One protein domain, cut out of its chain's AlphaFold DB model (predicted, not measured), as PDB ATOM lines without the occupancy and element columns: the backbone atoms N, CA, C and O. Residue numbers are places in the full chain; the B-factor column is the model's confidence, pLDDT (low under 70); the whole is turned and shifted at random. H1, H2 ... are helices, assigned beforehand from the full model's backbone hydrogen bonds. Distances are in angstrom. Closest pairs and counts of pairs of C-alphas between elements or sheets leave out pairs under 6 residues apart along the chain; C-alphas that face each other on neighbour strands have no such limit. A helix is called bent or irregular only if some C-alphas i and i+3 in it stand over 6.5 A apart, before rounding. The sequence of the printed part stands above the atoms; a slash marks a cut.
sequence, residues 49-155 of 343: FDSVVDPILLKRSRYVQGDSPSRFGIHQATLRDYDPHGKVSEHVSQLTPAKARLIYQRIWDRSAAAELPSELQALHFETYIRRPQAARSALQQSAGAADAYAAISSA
ATOM      1  N   PHE A  49     400.331 448.629 414.342       95.56
ATOM      2  CA  PHE A  49     399.538 447.405 414.473       95.56
ATOM      3  C   PHE A  49     398.321 447.604 415.386       95.56
ATOM      4  O   PHE A  49     397.198 447.265 415.009       95.56
ATOM      5  N   ASP A  50     398.534 448.200 416.560       95.62
ATOM      6  CA  ASP A  50     397.484 448.415 417.557       95.62
ATOM      7  C   ASP A  50     396.382 449.328 417.002       95.62
ATOM      8  O   ASP A  50     395.198 448.998 417.087       95.62
ATOM      9  N   SER A  51     396.769 450.411 416.314       94.56
ATOM     10  CA  SER A  51     395.839 451.363 415.692       94.56
ATOM     11  C   SER A  51     394.931 450.736 414.625       94.56
ATOM     12  O   SER A  51     393.794 451.175 414.444       94.56
ATOM     13  N   VAL A  52     395.399 449.682 413.946       95.44
ATOM     14  CA  VAL A  52     394.631 448.962 412.922       95.44
ATOM     15  C   VAL A  52     393.798 447.835 413.532       95.44
ATOM     16  O   VAL A  52     392.649 447.621 413.139       95.44
ATOM     17  N   VAL A  53     394.359 447.090 414.484       96.62
ATOM     18  CA  VAL A  53     393.750 445.859 415.003       96.62
ATOM     19  C   VAL A  53     392.717 446.129 416.091       96.62
ATOM     20  O   VAL A  53     391.682 445.458 416.108       96.62
ATOM     21  N   ASP A  54     392.925 447.117 416.959       96.31
ATOM     22  CA  ASP A  54     391.996 447.403 418.059       96.31
ATOM     23  C   ASP A  54     390.574 447.741 417.571       96.31
ATOM     24  O   ASP A  54     389.615 447.137 418.074       96.31
ATOM     25  N   PRO A  55     390.382 448.584 416.531       95.88
ATOM     26  CA  PRO A  55     389.056 448.823 415.965       95.88
ATOM     27  C   PRO A  55     388.391 447.555 415.410       95.88
ATOM     28  O   PRO A  55     387.171 447.394 415.524       95.88
ATOM     29  N   ILE A  56     389.168 446.634 414.828       94.94
ATOM     30  CA  ILE A  56     388.658 445.364 414.289       94.94
ATOM     31  C   ILE A  56     388.180 444.467 415.431       94.94
ATOM     32  O   ILE A  56     387.055 443.959 415.378       94.94
ATOM     33  N   LEU A  57     389.003 444.307 416.475       95.88
ATOM     34  CA  LEU A  57     388.672 443.498 417.647       95.88
ATOM     35  C   LEU A  57     387.412 444.018 418.346       95.88
ATOM     36  O   LEU A  57     386.537 443.227 418.700       95.88
ATOM     37  N   LEU A  58     387.281 445.341 418.484       95.25
ATOM     38  CA  LEU A  58     386.111 445.967 419.089       95.25
ATOM     39  C   LEU A  58     384.851 445.750 418.235       95.25
ATOM     40  O   LEU A  58     383.856 445.197 418.713       95.25
ATOM     41  N   LYS A  59     384.907 446.134 416.951       95.44
ATOM     42  CA  LYS A  59     383.755 446.116 416.033       95.44
ATOM     43  C   LYS A  59     383.254 444.706 415.731       95.44
ATOM     44  O   LYS A  59     382.065 444.523 415.475       95.44
ATOM     45  N   ARG A  60     384.141 443.707 415.731       94.44
ATOM     46  CA  ARG A  60     383.827 442.329 415.315       94.44
ATOM     47  C   ARG A  60     383.829 441.325 416.470       94.44
ATOM     48  O   ARG A  60     383.896 440.127 416.229       94.44
ATOM     49  N   SER A  61     383.738 441.786 417.714       95.12
ATOM     50  CA  SER A  61     383.844 440.952 418.927       95.12
ATOM     51  C   SER A  61     382.794 439.842 419.068       95.12
ATOM     52  O   SER A  61     383.045 438.829 419.732       95.12
ATOM     53  N   ARG A  62     381.624 440.007 418.439       95.81
ATOM     54  CA  ARG A  62     380.528 439.034 418.494       95.81
ATOM     55  C   ARG A  62     380.870 437.772 417.707       95.81
ATOM     56  O   ARG A  62     381.438 437.832 416.619       95.81
ATOM     57  N   TYR A  63     380.490 436.630 418.267       96.06
ATOM     58  CA  TYR A  63     380.495 435.370 417.540       96.06
ATOM     59  C   TYR A  63     379.346 435.364 416.529       96.06
ATOM     60  O   TYR A  63     378.217 435.716 416.868       96.06
ATOM     61  N   VAL A  64     379.644 434.967 415.297       95.81
ATOM     62  CA  VAL A  64     378.674 434.773 414.223       95.81
ATOM     63  C   VAL A  64     378.649 433.286 413.901       95.81
ATOM     64  O   VAL A  64     379.661 432.724 413.480       95.81
ATOM     65  N   GLN A  65     377.496 432.655 414.115       94.75
ATOM     66  CA  GLN A  65     377.232 431.268 413.743       94.75
ATOM     67  C   GLN A  65     376.755 431.187 412.283       94.75
ATOM     68  O   GLN A  65     376.170 432.138 411.769       94.75
ATOM     69  N   GLY A  66     377.002 430.060 411.615       93.06
ATOM     70  CA  GLY A  66     376.559 429.785 410.245       93.06
ATOM     71  C   GLY A  66     377.557 428.894 409.506       93.06
ATOM     72  O   GLY A  66     378.458 428.340 410.132       93.06
ATOM     73  N   ASP A  67     377.442 428.823 408.179       88.88
ATOM     74  CA  ASP A  67     378.326 428.015 407.314       88.88
ATOM     75  C   ASP A  67     379.787 428.494 407.316       88.88
ATOM     76  O   ASP A  67     380.707 427.790 406.905       88.88
ATOM     77  N   SER A  68     380.022 429.725 407.771       89.69
ATOM     78  CA  SER A  68     381.350 430.326 407.909       89.69
ATOM     79  C   SER A  68     381.482 430.989 409.278       89.69
ATOM     80  O   SER A  68     381.518 432.225 409.357       89.69
ATOM     81  N   PRO A  69     381.542 430.192 410.363       95.19
ATOM     82  CA  PRO A  69     381.542 430.733 411.709       95.19
ATOM     83  C   PRO A  69     382.751 431.648 411.902       95.19
ATOM     84  O   PRO A  69     383.844 431.387 411.380       95.19
ATOM     85  N   SER A  70     382.546 432.745 412.629       96.38
ATOM     86  CA  SER A  70     383.593 433.736 412.869       96.38
ATOM     87  C   SER A  70     383.468 434.414 414.226       96.38
ATOM     88  O   SER A  70     382.388 434.499 414.808       96.38
ATOM     89  N   ARG A  71     384.594 434.908 414.738       96.94
ATOM     90  CA  ARG A  71     384.664 435.786 415.912       96.94
ATOM     91  C   ARG A  71     385.835 436.737 415.731       96.94
ATOM     92  O   ARG A  71     386.852 436.345 415.165       96.94
ATOM     93  N   PHE A  72     385.693 437.990 416.152       96.38
ATOM     94  CA  PHE A  72     386.679 439.050 415.896       96.38
ATOM     95  C   PHE A  72     386.960 439.292 414.409       96.38
ATOM     96  O   PHE A  72     387.951 439.917 414.082       96.38
ATOM     97  N   GLY A  73     386.092 438.830 413.499       93.12
ATOM     98  CA  GLY A  73     386.335 438.885 412.054       93.12
ATOM     99  C   GLY A  73     387.291 437.811 411.525       93.12
ATOM    100  O   GLY A  73     387.667 437.879 410.358       93.12
ATOM    101  N   ILE A  74     387.674 436.837 412.356       94.62
ATOM    102  CA  ILE A  74     388.465 435.664 411.975       94.62
ATOM    103  C   ILE A  74     387.496 434.509 411.713       94.62
ATOM    104  O   ILE A  74     386.752 434.105 412.610       94.62
ATOM    105  N   HIS A  75     387.494 433.982 410.489       94.81
ATOM    106  CA  HIS A  75     386.702 432.806 410.116       94.81
ATOM    107  C   HIS A  75     387.402 431.507 410.528       94.81
ATOM    108  O   HIS A  75     388.628 431.465 410.621       94.81
ATOM    109  N   GLN A  76     386.650 430.415 410.704       94.31
ATOM    110  CA  GLN A  76     387.226 429.104 411.053       94.31
ATOM    111  C   GLN A  76     388.261 428.606 410.030       94.31
ATOM    112  O   GLN A  76     389.230 427.951 410.405       94.31
ATOM    113  N   ALA A  77     388.095 428.930 408.743       88.25
ATOM    114  CA  ALA A  77     389.107 428.648 407.721       88.25
ATOM    115  C   ALA A  77     390.410 429.424 407.989       88.25
ATOM    116  O   ALA A  77     391.472 428.822 408.088       88.25
ATOM    117  N   THR A  78     390.312 430.735 408.231       90.38
ATOM    118  CA  THR A  78     391.459 431.581 408.589       90.38
ATOM    119  C   THR A  78     392.130 431.108 409.878       90.38
ATOM    120  O   THR A  78     393.352 431.063 409.950       90.38
ATOM    121  N   LEU A  79     391.360 430.715 410.897       91.75
ATOM    122  CA  LEU A  79     391.927 430.165 412.128       91.75
ATOM    123  C   LEU A  79     392.749 428.900 411.843       91.75
ATOM    124  O   LEU A  79     393.867 428.800 412.331       91.75
ATOM    125  N   ARG A  80     392.254 427.983 411.002       90.06
ATOM    126  CA  ARG A  80     393.002 426.779 410.599       90.06
ATOM    127  C   ARG A  80     394.281 427.102 409.826       90.06
ATOM    128  O   ARG A  80     395.294 426.452 410.049       90.06
ATOM    129  N   ASP A  81     394.269 428.124 408.978       84.44
ATOM    130  CA  ASP A  81     395.459 428.518 408.212       84.44
ATOM    131  C   ASP A  81     396.560 429.118 409.095       84.44
ATOM    132  O   ASP A  81     397.752 428.922 408.840       84.44
ATOM    133  N   TYR A  82     396.170 429.887 410.115       88.12
ATOM    134  CA  TYR A  82     397.098 430.641 410.959       88.12
ATOM    135  C   TYR A  82     397.347 430.000 412.326       88.12
ATOM    136  O   TYR A  82     398.260 430.434 413.028       88.12
ATOM    137  N   ASP A  83     396.601 428.959 412.687       89.69
ATOM    138  CA  ASP A  83     396.787 428.115 413.864       89.69
ATOM    139  C   ASP A  83     396.438 426.639 413.567       89.69
ATOM    140  O   ASP A  83     395.539 426.059 414.179       89.69
ATOM    141  N   PRO A  84     397.156 425.988 412.632       77.44
ATOM    142  CA  PRO A  84     396.799 424.660 412.114       77.44
ATOM    143  C   PRO A  84     396.839 423.537 413.156       77.44
ATOM    144  O   PRO A  84     396.312 422.454 412.919       77.44
ATOM    145  N   HIS A  85     397.468 423.781 414.304       82.94
ATOM    146  CA  HIS A  85     397.588 422.822 415.399       82.94
ATOM    147  C   HIS A  85     396.757 423.217 416.628       82.94
ATOM    148  O   HIS A  85     396.975 422.651 417.693       82.94
ATOM    149  N   GLY A  86     395.876 424.221 416.514       84.88
ATOM    150  CA  GLY A  86     395.019 424.667 417.617       84.88
ATOM    151  C   GLY A  86     395.779 425.201 418.836       84.88
ATOM    152  O   GLY A  86     395.256 425.169 419.946       84.88
ATOM    153  N   LYS A  87     397.021 425.682 418.666       84.19
ATOM    154  CA  LYS A  87     397.863 426.158 419.783       84.19
ATOM    155  C   LYS A  87     397.286 427.406 420.447       84.19
ATOM    156  O   LYS A  87     397.559 427.677 421.612       84.19
ATOM    157  N   VAL A  88     396.544 428.196 419.684       84.25
ATOM    158  CA  VAL A  88     395.829 429.390 420.123       84.25
ATOM    159  C   VAL A  88     394.375 429.027 420.413       84.25
ATOM    160  O   VAL A  88     393.855 429.366 421.480       84.25
ATOM    161  N   SER A  89     393.703 428.362 419.472       84.81
ATOM    162  CA  SER A  89     392.285 428.016 419.575       84.81
ATOM    163  C   SER A  89     391.908 426.925 418.580       84.81
ATOM    164  O   SER A  89     392.242 427.028 417.403       84.81
ATOM    165  N   GLU A  90     391.135 425.931 419.009       80.19
ATOM    166  CA  GLU A  90     390.629 424.885 418.107       80.19
ATOM    167  C   GLU A  90     389.416 425.378 417.305       80.19
ATOM    168  O   GLU A  90     389.232 425.043 416.131       80.19
ATOM    169  N   HIS A  91     388.599 426.235 417.924       93.94
ATOM    170  CA  HIS A  91     387.398 426.795 417.312       93.94
ATOM    171  C   HIS A  91     387.317 428.317 417.484       93.94
ATOM    172  O   HIS A  91     387.720 428.860 418.514       93.94
ATOM    173  N   VAL A  92     386.752 429.031 416.504       94.38
ATOM    174  CA  VAL A  92     386.641 430.506 416.546       94.38
ATOM    175  C   VAL A  92     385.749 431.020 417.676       94.38
ATOM    176  O   VAL A  92     385.954 432.129 418.165       94.38
ATOM    177  N   SER A  93     384.796 430.217 418.153       95.06
ATOM    178  CA  SER A  93     383.970 430.570 419.319       95.06
ATOM    179  C   SER A  93     384.793 430.710 420.606       95.06
ATOM    180  O   SER A  93     384.399 431.470 421.487       95.06
ATOM    181  N   GLN A  94     385.951 430.051 420.702       95.81
ATOM    182  CA  GLN A  94     386.846 430.082 421.864       95.81
ATOM    183  C   GLN A  94     387.864 431.237 421.812       95.81
ATOM    184  O   GLN A  94     388.662 431.404 422.739       95.81
ATOM    185  N   LEU A  95     387.868 432.042 420.742       96.81
ATOM    186  CA  LEU A  95     388.770 433.184 420.647       96.81
ATOM    187  C   LEU A  95     388.432 434.215 421.728       96.81
ATOM    188  O   LEU A  95     387.276 434.588 421.932       96.81
ATOM    189  N   THR A  96     389.475 434.699 422.396       96.50
ATOM    190  CA  THR A  96     389.468 435.904 423.232       96.50
ATOM    191  C   THR A  96     390.133 437.049 422.457       96.50
ATOM    192  O   THR A  96     390.836 436.771 421.480       96.50
ATOM    193  N   PRO A  97     389.986 438.323 422.871       97.25
ATOM    194  CA  PRO A  97     390.684 439.433 422.217       97.25
ATOM    195  C   PRO A  97     392.203 439.218 422.137       97.25
ATOM    196  O   PRO A  97     392.797 439.418 421.082       97.25
ATOM    197  N   ALA A  98     392.820 438.710 423.210       96.19
ATOM    198  CA  ALA A  98     394.249 438.391 423.241       96.19
ATOM    199  C   ALA A  98     394.629 437.296 422.225       96.19
ATOM    200  O   ALA A  98     395.591 437.449 421.476       96.19
ATOM    201  N   LYS A  99     393.842 436.215 422.140       96.06
ATOM    202  CA  LYS A  99     394.061 435.142 421.158       96.06
ATOM    203  C   LYS A  99     393.881 435.632 419.720       96.06
ATOM    204  O   LYS A  99     394.702 435.328 418.860       96.06
ATOM    205  N   ALA A 100     392.838 436.420 419.463       96.50
ATOM    206  CA  ALA A 100     392.601 437.026 418.157       96.50
ATOM    207  C   ALA A 100     393.740 437.981 417.760       96.50
ATOM    208  O   ALA A 100     394.166 437.960 416.608       96.50
ATOM    209  N   ARG A 101     394.296 438.743 418.714       97.25
ATOM    210  CA  ARG A 101     395.466 439.605 418.488       97.25
ATOM    211  C   ARG A 101     396.682 438.811 418.008       97.25
ATOM    212  O   ARG A 101     397.318 439.228 417.049       97.25
ATOM    213  N   LEU A 102     396.966 437.644 418.596       95.44
ATOM    214  CA  LEU A 102     398.068 436.776 418.148       95.44
ATOM    215  C   LEU A 102     397.882 436.287 416.704       95.44
ATOM    216  O   LEU A 102     398.844 436.232 415.940       95.44
ATOM    217  N   ILE A 103     396.649 435.948 416.314       95.12
ATOM    218  CA  ILE A 103     396.341 435.579 414.926       95.12
ATOM    219  C   ILE A 103     396.532 436.782 414.000       95.12
ATOM    220  O   ILE A 103     397.170 436.648 412.957       95.12
ATOM    221  N   TYR A 104     396.051 437.964 414.391       96.81
ATOM    222  CA  TYR A 104     396.238 439.177 413.604       96.81
ATOM    223  C   TYR A 104     397.698 439.591 413.469       96.81
ATOM    224  O   TYR A 104     398.072 440.013 412.381       96.81
ATOM    225  N   GLN A 105     398.534 439.389 414.489       95.81
ATOM    226  CA  GLN A 105     399.976 439.621 414.386       95.81
ATOM    227  C   GLN A 105     400.592 438.737 413.296       95.81
ATOM    228  O   GLN A 105     401.265 439.233 412.402       95.81
ATOM    229  N   ARG A 106     400.262 437.437 413.275       94.06
ATOM    230  CA  ARG A 106     400.741 436.520 412.224       94.06
ATOM    231  C   ARG A 106     400.278 436.940 410.827       94.06
ATOM    232  O   ARG A 106     401.022 436.784 409.859       94.06
ATOM    233  N   ILE A 107     399.044 437.434 410.699       95.12
ATOM    234  CA  ILE A 107     398.520 437.957 409.428       95.12
ATOM    235  C   ILE A 107     399.270 439.236 409.037       95.12
ATOM    236  O   ILE A 107     399.634 439.380 407.872       95.12
ATOM    237  N   TRP A 108     399.520 440.127 409.997       95.56
ATOM    238  CA  TRP A 108     400.184 441.414 409.803       95.56
ATOM    239  C   TRP A 108     401.600 441.208 409.281       95.56
ATOM    240  O   TRP A 108     401.912 441.679 408.186       95.56
ATOM    241  N   ASP A 109     402.383 440.384 409.978       90.12
ATOM    242  CA  ASP A 109     403.748 440.020 409.599       90.12
ATOM    243  C   ASP A 109     403.774 439.394 408.198       90.12
ATOM    244  O   ASP A 109     404.567 439.770 407.340       90.12
ATOM    245  N   ARG A 110     402.841 438.475 407.909       89.56
ATOM    246  CA  ARG A 110     402.768 437.799 406.602       89.56
ATOM    247  C   ARG A 110     402.329 438.719 405.461       89.56
ATOM    248  O   ARG A 110     402.610 438.424 404.300       89.56
ATOM    249  N   SER A 111     401.582 439.773 405.768       91.69
ATOM    250  CA  SER A 111     401.134 440.758 404.784       91.69
ATOM    251  C   SER A 111     402.186 441.821 404.477       91.69
ATOM    252  O   SER A 111     401.987 442.567 403.521       91.69
ATOM    253  N   ALA A 112     403.265 441.882 405.270       90.94
ATOM    254  CA  ALA A 112     404.248 442.962 405.257       90.94
ATOM    255  C   ALA A 112     403.610 444.353 405.460       90.94
ATOM    256  O   ALA A 112     404.118 445.358 404.977       90.94
ATOM    257  N   ALA A 113     402.485 444.437 406.185       91.25
ATOM    258  CA  ALA A 113     401.780 445.705 406.388       91.25
ATOM    259  C   ALA A 113     402.646 446.753 407.106       91.25
ATOM    260  O   ALA A 113     402.518 447.935 406.812       91.25
ATOM    261  N   ALA A 114     403.560 446.330 407.986       92.00
ATOM    262  CA  ALA A 114     404.516 447.225 408.642       92.00
ATOM    263  C   ALA A 114     405.457 447.945 407.660       92.00
ATOM    264  O   ALA A 114     405.970 449.006 407.989       92.00
ATOM    265  N   GLU A 115     405.693 447.384 406.474       88.50
ATOM    266  CA  GLU A 115     406.627 447.937 405.485       88.50
ATOM    267  C   GLU A 115     405.972 449.009 404.601       88.50
ATOM    268  O   GLU A 115     406.647 449.679 403.822       88.50
ATOM    269  N   LEU A 116     404.652 449.186 404.711       88.38
ATOM    270  CA  LEU A 116     403.903 450.148 403.910       88.38
ATOM    271  C   LEU A 116     403.843 451.529 404.582       88.38
ATOM    272  O   LEU A 116     403.858 451.613 405.814       88.38
ATOM    273  N   PRO A 117     403.683 452.613 403.797       90.75
ATOM    274  CA  PRO A 117     403.288 453.923 404.311       90.75
ATOM    275  C   PRO A 117     402.070 453.823 405.229       90.75
ATOM    276  O   PRO A 117     401.155 453.041 404.952       90.75
ATOM    277  N   SER A 118     402.051 454.604 406.312       87.31
ATOM    278  CA  SER A 118     401.049 454.487 407.383       87.31
ATOM    279  C   SER A 118     399.598 454.561 406.882       87.31
ATOM    280  O   SER A 118     398.726 453.845 407.376       87.31
ATOM    281  N   GLU A 119     399.356 455.334 405.823       87.38
ATOM    282  CA  GLU A 119     398.052 455.532 405.187       87.38
ATOM    283  C   GLU A 119     397.558 454.276 404.449       87.38
ATOM    284  O   GLU A 119     396.356 454.103 404.235       87.38
ATOM    285  N   LEU A 120     398.475 453.383 404.064       91.50
ATOM    286  CA  LEU A 120     398.183 452.138 403.353       91.50
ATOM    287  C   LEU A 120     398.071 450.930 404.272       91.50
ATOM    288  O   LEU A 120     397.429 449.953 403.889       91.50
ATOM    289  N   GLN A 121     398.656 450.972 405.470       94.00
ATOM    290  CA  GLN A 121     398.761 449.789 406.328       94.00
ATOM    291  C   GLN A 121     397.383 449.222 406.688       94.00
ATOM    292  O   GLN A 121     397.141 448.030 406.504       94.00
ATOM    293  N   ALA A 122     396.449 450.076 407.121       93.25
ATOM    294  CA  ALA A 122     395.092 449.663 407.484       93.25
ATOM    295  C   ALA A 122     394.321 449.084 406.285       93.25
ATOM    296  O   ALA A 122     393.702 448.021 406.380       93.25
ATOM    297  N   LEU A 123     394.394 449.775 405.143       92.38
ATOM    298  CA  LEU A 123     393.687 449.407 403.921       92.38
ATOM    299  C   LEU A 123     394.224 448.090 403.339       92.38
ATOM    300  O   LEU A 123     393.447 447.194 402.993       92.38
ATOM    301  N   HIS A 124     395.550 447.950 403.267       92.88
ATOM    302  CA  HIS A 124     396.218 446.725 402.837       92.88
ATOM    303  C   HIS A 124     395.881 445.567 403.760       92.88
ATOM    304  O   HIS A 124     395.470 444.513 403.285       92.88
ATOM    305  N   PHE A 125     395.983 445.769 405.074       95.12
ATOM    306  CA  PHE A 125     395.721 444.724 406.054       95.12
ATOM    307  C   PHE A 125     394.270 444.233 406.004       95.12
ATOM    308  O   PHE A 125     394.031 443.024 405.952       95.12
ATOM    309  N   GLU A 126     393.286 445.137 405.928       92.44
ATOM    310  CA  GLU A 126     391.881 444.742 405.784       92.44
ATOM    311  C   GLU A 126     391.629 443.991 404.467       92.44
ATOM    312  O   GLU A 126     390.923 442.974 404.446       92.44
ATOM    313  N   THR A 127     392.238 444.451 403.372       90.75
ATOM    314  CA  THR A 127     392.144 443.778 402.071       90.75
ATOM    315  C   THR A 127     392.792 442.403 402.125       90.75
ATOM    316  O   THR A 127     392.224 441.438 401.620       90.75
ATOM    317  N   TYR A 128     393.935 442.277 402.794       92.44
ATOM    318  CA  TYR A 128     394.681 441.036 402.934       92.44
ATOM    319  C   TYR A 128     393.921 440.001 403.769       92.44
ATOM    320  O   TYR A 128     393.868 438.840 403.373       92.44
ATOM    321  N   ILE A 129     393.263 440.404 404.864       91.38
ATOM    322  CA  ILE A 129     392.404 439.509 405.663       91.38
ATOM    323  C   ILE A 129     391.302 438.886 404.796       91.38
ATOM    324  O   ILE A 129     390.991 437.705 404.942       91.38
ATOM    325  N   ARG A 130     390.704 439.670 403.893       87.62
ATOM    326  CA  ARG A 130     389.586 439.221 403.049       87.62
ATOM    327  C   ARG A 130     390.053 438.483 401.795       87.62
ATOM    328  O   ARG A 130     389.401 437.542 401.352       87.62
ATOM    329  N   ARG A 131     391.130 438.964 401.171       86.31
ATOM    330  CA  ARG A 131     391.602 438.563 399.838       86.31
ATOM    331  C   ARG A 131     393.137 438.632 399.769       86.31
ATOM    332  O   ARG A 131     393.675 439.511 399.092       86.31
ATOM    333  N   PRO A 132     393.863 437.683 400.392       86.75
ATOM    334  CA  PRO A 132     395.326 437.725 400.461       86.75
ATOM    335  C   PRO A 132     396.003 437.841 399.089       86.75
ATOM    336  O   PRO A 132     396.970 438.580 398.929       86.75
ATOM    337  N   GLN A 133     395.485 437.131 398.081       79.62
ATOM    338  CA  GLN A 133     396.020 437.183 396.716       79.62
ATOM    339  C   GLN A 133     395.791 438.548 396.063       79.62
ATOM    340  O   GLN A 133     396.727 439.107 395.509       79.62
ATOM    341  N   ALA A 134     394.584 439.109 396.178       81.69
ATOM    342  CA  ALA A 134     394.269 440.403 395.578       81.69
ATOM    343  C   ALA A 134     395.075 441.541 396.221       81.69
ATOM    344  O   ALA A 134     395.582 442.393 395.503       81.69
ATOM    345  N   ALA A 135     395.255 441.517 397.548       86.25
ATOM    346  CA  ALA A 135     396.111 442.473 398.251       86.25
ATOM    347  C   ALA A 135     397.569 442.407 397.761       86.25
ATOM    348  O   ALA A 135     398.185 443.436 397.501       86.25
ATOM    349  N   ARG A 136     398.112 441.195 397.566       83.44
ATOM    350  CA  ARG A 136     399.468 441.014 397.022       83.44
ATOM    351  C   ARG A 136     399.585 441.492 395.580       83.44
ATOM    352  O   ARG A 136     400.534 442.198 395.268       83.44
ATOM    353  N   SER A 137     398.636 441.130 394.719       77.19
ATOM    354  CA  SER A 137     398.639 441.571 393.321       77.19
ATOM    355  C   SER A 137     398.535 443.089 393.210       77.19
ATOM    356  O   SER A 137     399.251 443.677 392.410       77.19
ATOM    357  N   ALA A 138     397.703 443.725 394.041       81.25
ATOM    358  CA  ALA A 138     397.578 445.178 394.082       81.25
ATOM    359  C   ALA A 138     398.908 445.859 394.445       81.25
ATOM    360  O   ALA A 138     399.303 446.806 393.774       81.25
ATOM    361  N   LEU A 139     399.623 445.338 395.447       82.44
ATOM    362  CA  LEU A 139     400.928 445.870 395.846       82.44
ATOM    363  C   LEU A 139     402.020 445.618 394.792       82.44
ATOM    364  O   LEU A 139     402.875 446.465 394.566       82.44
ATOM    365  N   GLN A 140     401.995 444.467 394.116       79.31
ATOM    366  CA  GLN A 140     402.955 444.154 393.049       79.31
ATOM    367  C   GLN A 140     402.764 445.017 391.796       79.31
ATOM    368  O   GLN A 140     403.718 445.242 391.060       79.31
ATOM    369  N   GLN A 141     401.534 445.461 391.530       78.25
ATOM    370  CA  GLN A 141     401.189 446.243 390.339       78.25
ATOM    371  C   GLN A 141     401.335 447.755 390.543       78.25
ATOM    372  O   GLN A 141     401.267 448.502 389.570       78.25
ATOM    373  N   SER A 142     401.521 448.223 391.777       80.88
ATOM    374  CA  SER A 142     401.649 449.651 392.058       80.88
ATOM    375  C   SER A 142     403.056 450.169 391.777       80.88
ATOM    376  O   SER A 142     404.019 449.654 392.342       80.88
ATOM    377  N   ALA A 143     403.175 451.230 390.972       72.75
ATOM    378  CA  ALA A 143     404.449 451.910 390.716       72.75
ATOM    379  C   ALA A 143     404.810 452.944 391.807       72.75
ATOM    380  O   ALA A 143     405.895 453.521 391.789       72.75
ATOM    381  N   GLY A 144     403.912 453.167 392.772       76.44
ATOM    382  CA  GLY A 144     404.094 454.069 393.907       76.44
ATOM    383  C   GLY A 144     402.903 454.038 394.871       76.44
ATOM    384  O   GLY A 144     401.922 453.326 394.652       76.44
ATOM    385  N   ALA A 145     402.966 454.830 395.947       72.50
ATOM    386  CA  ALA A 145     401.969 454.806 397.025       72.50
ATOM    387  C   ALA A 145     400.538 455.169 396.567       72.50
ATOM    388  O   ALA A 145     399.570 454.580 397.048       72.50
ATOM    389  N   ALA A 146     400.393 456.097 395.615       74.69
ATOM    390  CA  ALA A 146     399.089 456.481 395.067       74.69
ATOM    391  C   ALA A 146     398.442 455.340 394.258       74.69
ATOM    392  O   ALA A 146     397.258 455.041 394.440       74.69
ATOM    393  N   ASP A 147     399.234 454.644 393.437       77.56
ATOM    394  CA  ASP A 147     398.771 453.483 392.672       77.56
ATOM    395  C   ASP A 147     398.425 452.315 393.600       77.56
ATOM    396  O   ASP A 147     397.417 451.637 393.397       77.56
ATOM    397  N   ALA A 148     399.214 452.118 394.663       75.00
ATOM    398  CA  ALA A 148     398.949 451.108 395.683       75.00
ATOM    399  C   ALA A 148     397.608 451.373 396.370       75.00
ATOM    400  O   ALA A 148     396.787 450.465 396.495       75.00
ATOM    401  N   TYR A 149     397.332 452.626 396.744       81.06
ATOM    402  CA  TYR A 149     396.047 453.008 397.326       81.06
ATOM    403  C   TYR A 149     394.878 452.665 396.394       81.06
ATOM    404  O   TYR A 149     393.906 452.030 396.817       81.06
ATOM    405  N   ALA A 150     394.970 453.059 395.119       81.12
ATOM    406  CA  ALA A 150     393.918 452.839 394.131       81.12
ATOM    407  C   ALA A 150     393.689 451.342 393.853       81.12
ATOM    408  O   ALA A 150     392.541 450.882 393.818       81.12
ATOM    409  N   ALA A 151     394.767 450.567 393.716       79.25
ATOM    410  CA  ALA A 151     394.708 449.132 393.464       79.25
ATOM    411  C   ALA A 151     394.128 448.365 394.663       79.25
ATOM    412  O   ALA A 151     393.225 447.539 394.492       79.25
ATOM    413  N   ILE A 152     394.579 448.671 395.884       75.25
ATOM    414  CA  ILE A 152     394.099 448.009 397.105       75.25
ATOM    415  C   ILE A 152     392.632 448.384 397.371       75.25
ATOM    416  O   ILE A 152     391.811 447.502 397.639       75.25
ATOM    417  N   SER A 153     392.258 449.657 397.204       77.44
ATOM    418  CA  SER A 153     390.863 450.110 397.331       77.44
ATOM    419  C   SER A 153     389.941 449.394 396.339       77.44
ATOM    420  O   SER A 153     388.868 448.910 396.708       77.44
ATOM    421  N   SER A 154     390.377 449.255 395.084       80.38
ATOM    422  CA  SER A 154     389.621 448.538 394.050       80.38
ATOM    423  C   SER A 154     389.462 447.052 394.387       80.38
ATOM    424  O   SER A 154     388.369 446.491 394.257       80.38
ATOM    425  N   ALA A 155     390.525 446.411 394.887       76.94
ATOM    426  CA  ALA A 155     390.500 445.015 395.314       76.94
ATOM    427  C   ALA A 155     389.521 444.767 396.476       76.94
ATOM    428  O   ALA A 155     388.838 443.731 396.497       76.94
TER     429      ALA A 155
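Overview. This is residues 49 to 155 of the 343 residues of an uncharacterized protein of Nitrospirae bacterium (UniProt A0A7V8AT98). This elongated, all-helix domain has a small up-and-down bundle of H4, H5 and H6 at one end; the longest helix, H3, runs from H4 towards the other end, where H1 and H2 pack on it without meeting each other. Two long links, residues 60 to 75 and 83 to 96, lie at that other end. The printed part has 107 residues with six named helices, H1 to H6 in order, and no named strand. It is compact, with a radius of gyration of the C-alphas of 14.1 A and spans of 42 by 25 by 22 A.

Arrangement. H1, residues 49 to 59, touches H3, residues 97 to 111, at a steep tilt of 49 degrees, opposite ways; their closest C-alphas, of Leu 57 and Pro 97, are 6.4 A apart. H2, residues 76 to 82, touches H3 at a steep tilt of 60 degrees, with the C-alphas of Tyr 82 and Ile 103 closest at 6.4 A. H3 is about perpendicular, at 77 degrees, to H4, residues 118 to 130, and touches it with residues 107 to 111 alone, the C-alphas of Trp 108 and Phe 125 closest at 6.7 A. H4 and H5, residues 132 to 141, form a hairpin, the C-alphas of Tyr 128 and Ala 135 closest at 5.1 A. H5 and H6, residues 145 to 155, form another, the C-alphas of Ala 138 and Ala 151 closest at 4.9 A. Every O i to N i+4 pair is within hydrogen-bond range in H2, H3, H5 and H6, against 5 of 7 in H1 and 7 of 9 in H4.

Along the chain. H1 begins at C-alpha 49 (399.538, 447.405, 414.473) and spans 15.9 A, H2 10.0 A, H3 20.4 A. H4 spans 19.6 A and is only just irregular, C-alphas 119 and 122 being 7.0 A apart. H5 spans 14.5 A and H6 15.2 A, ending at C-alpha 155 (390.500, 445.015, 395.314).

Size, cuts and confidence. The C-alphas farthest apart, of Gln 94 and Ala 143, are 41.9 A apart. The printed part has no cut, and no printed residue is under 70 in pLDDT.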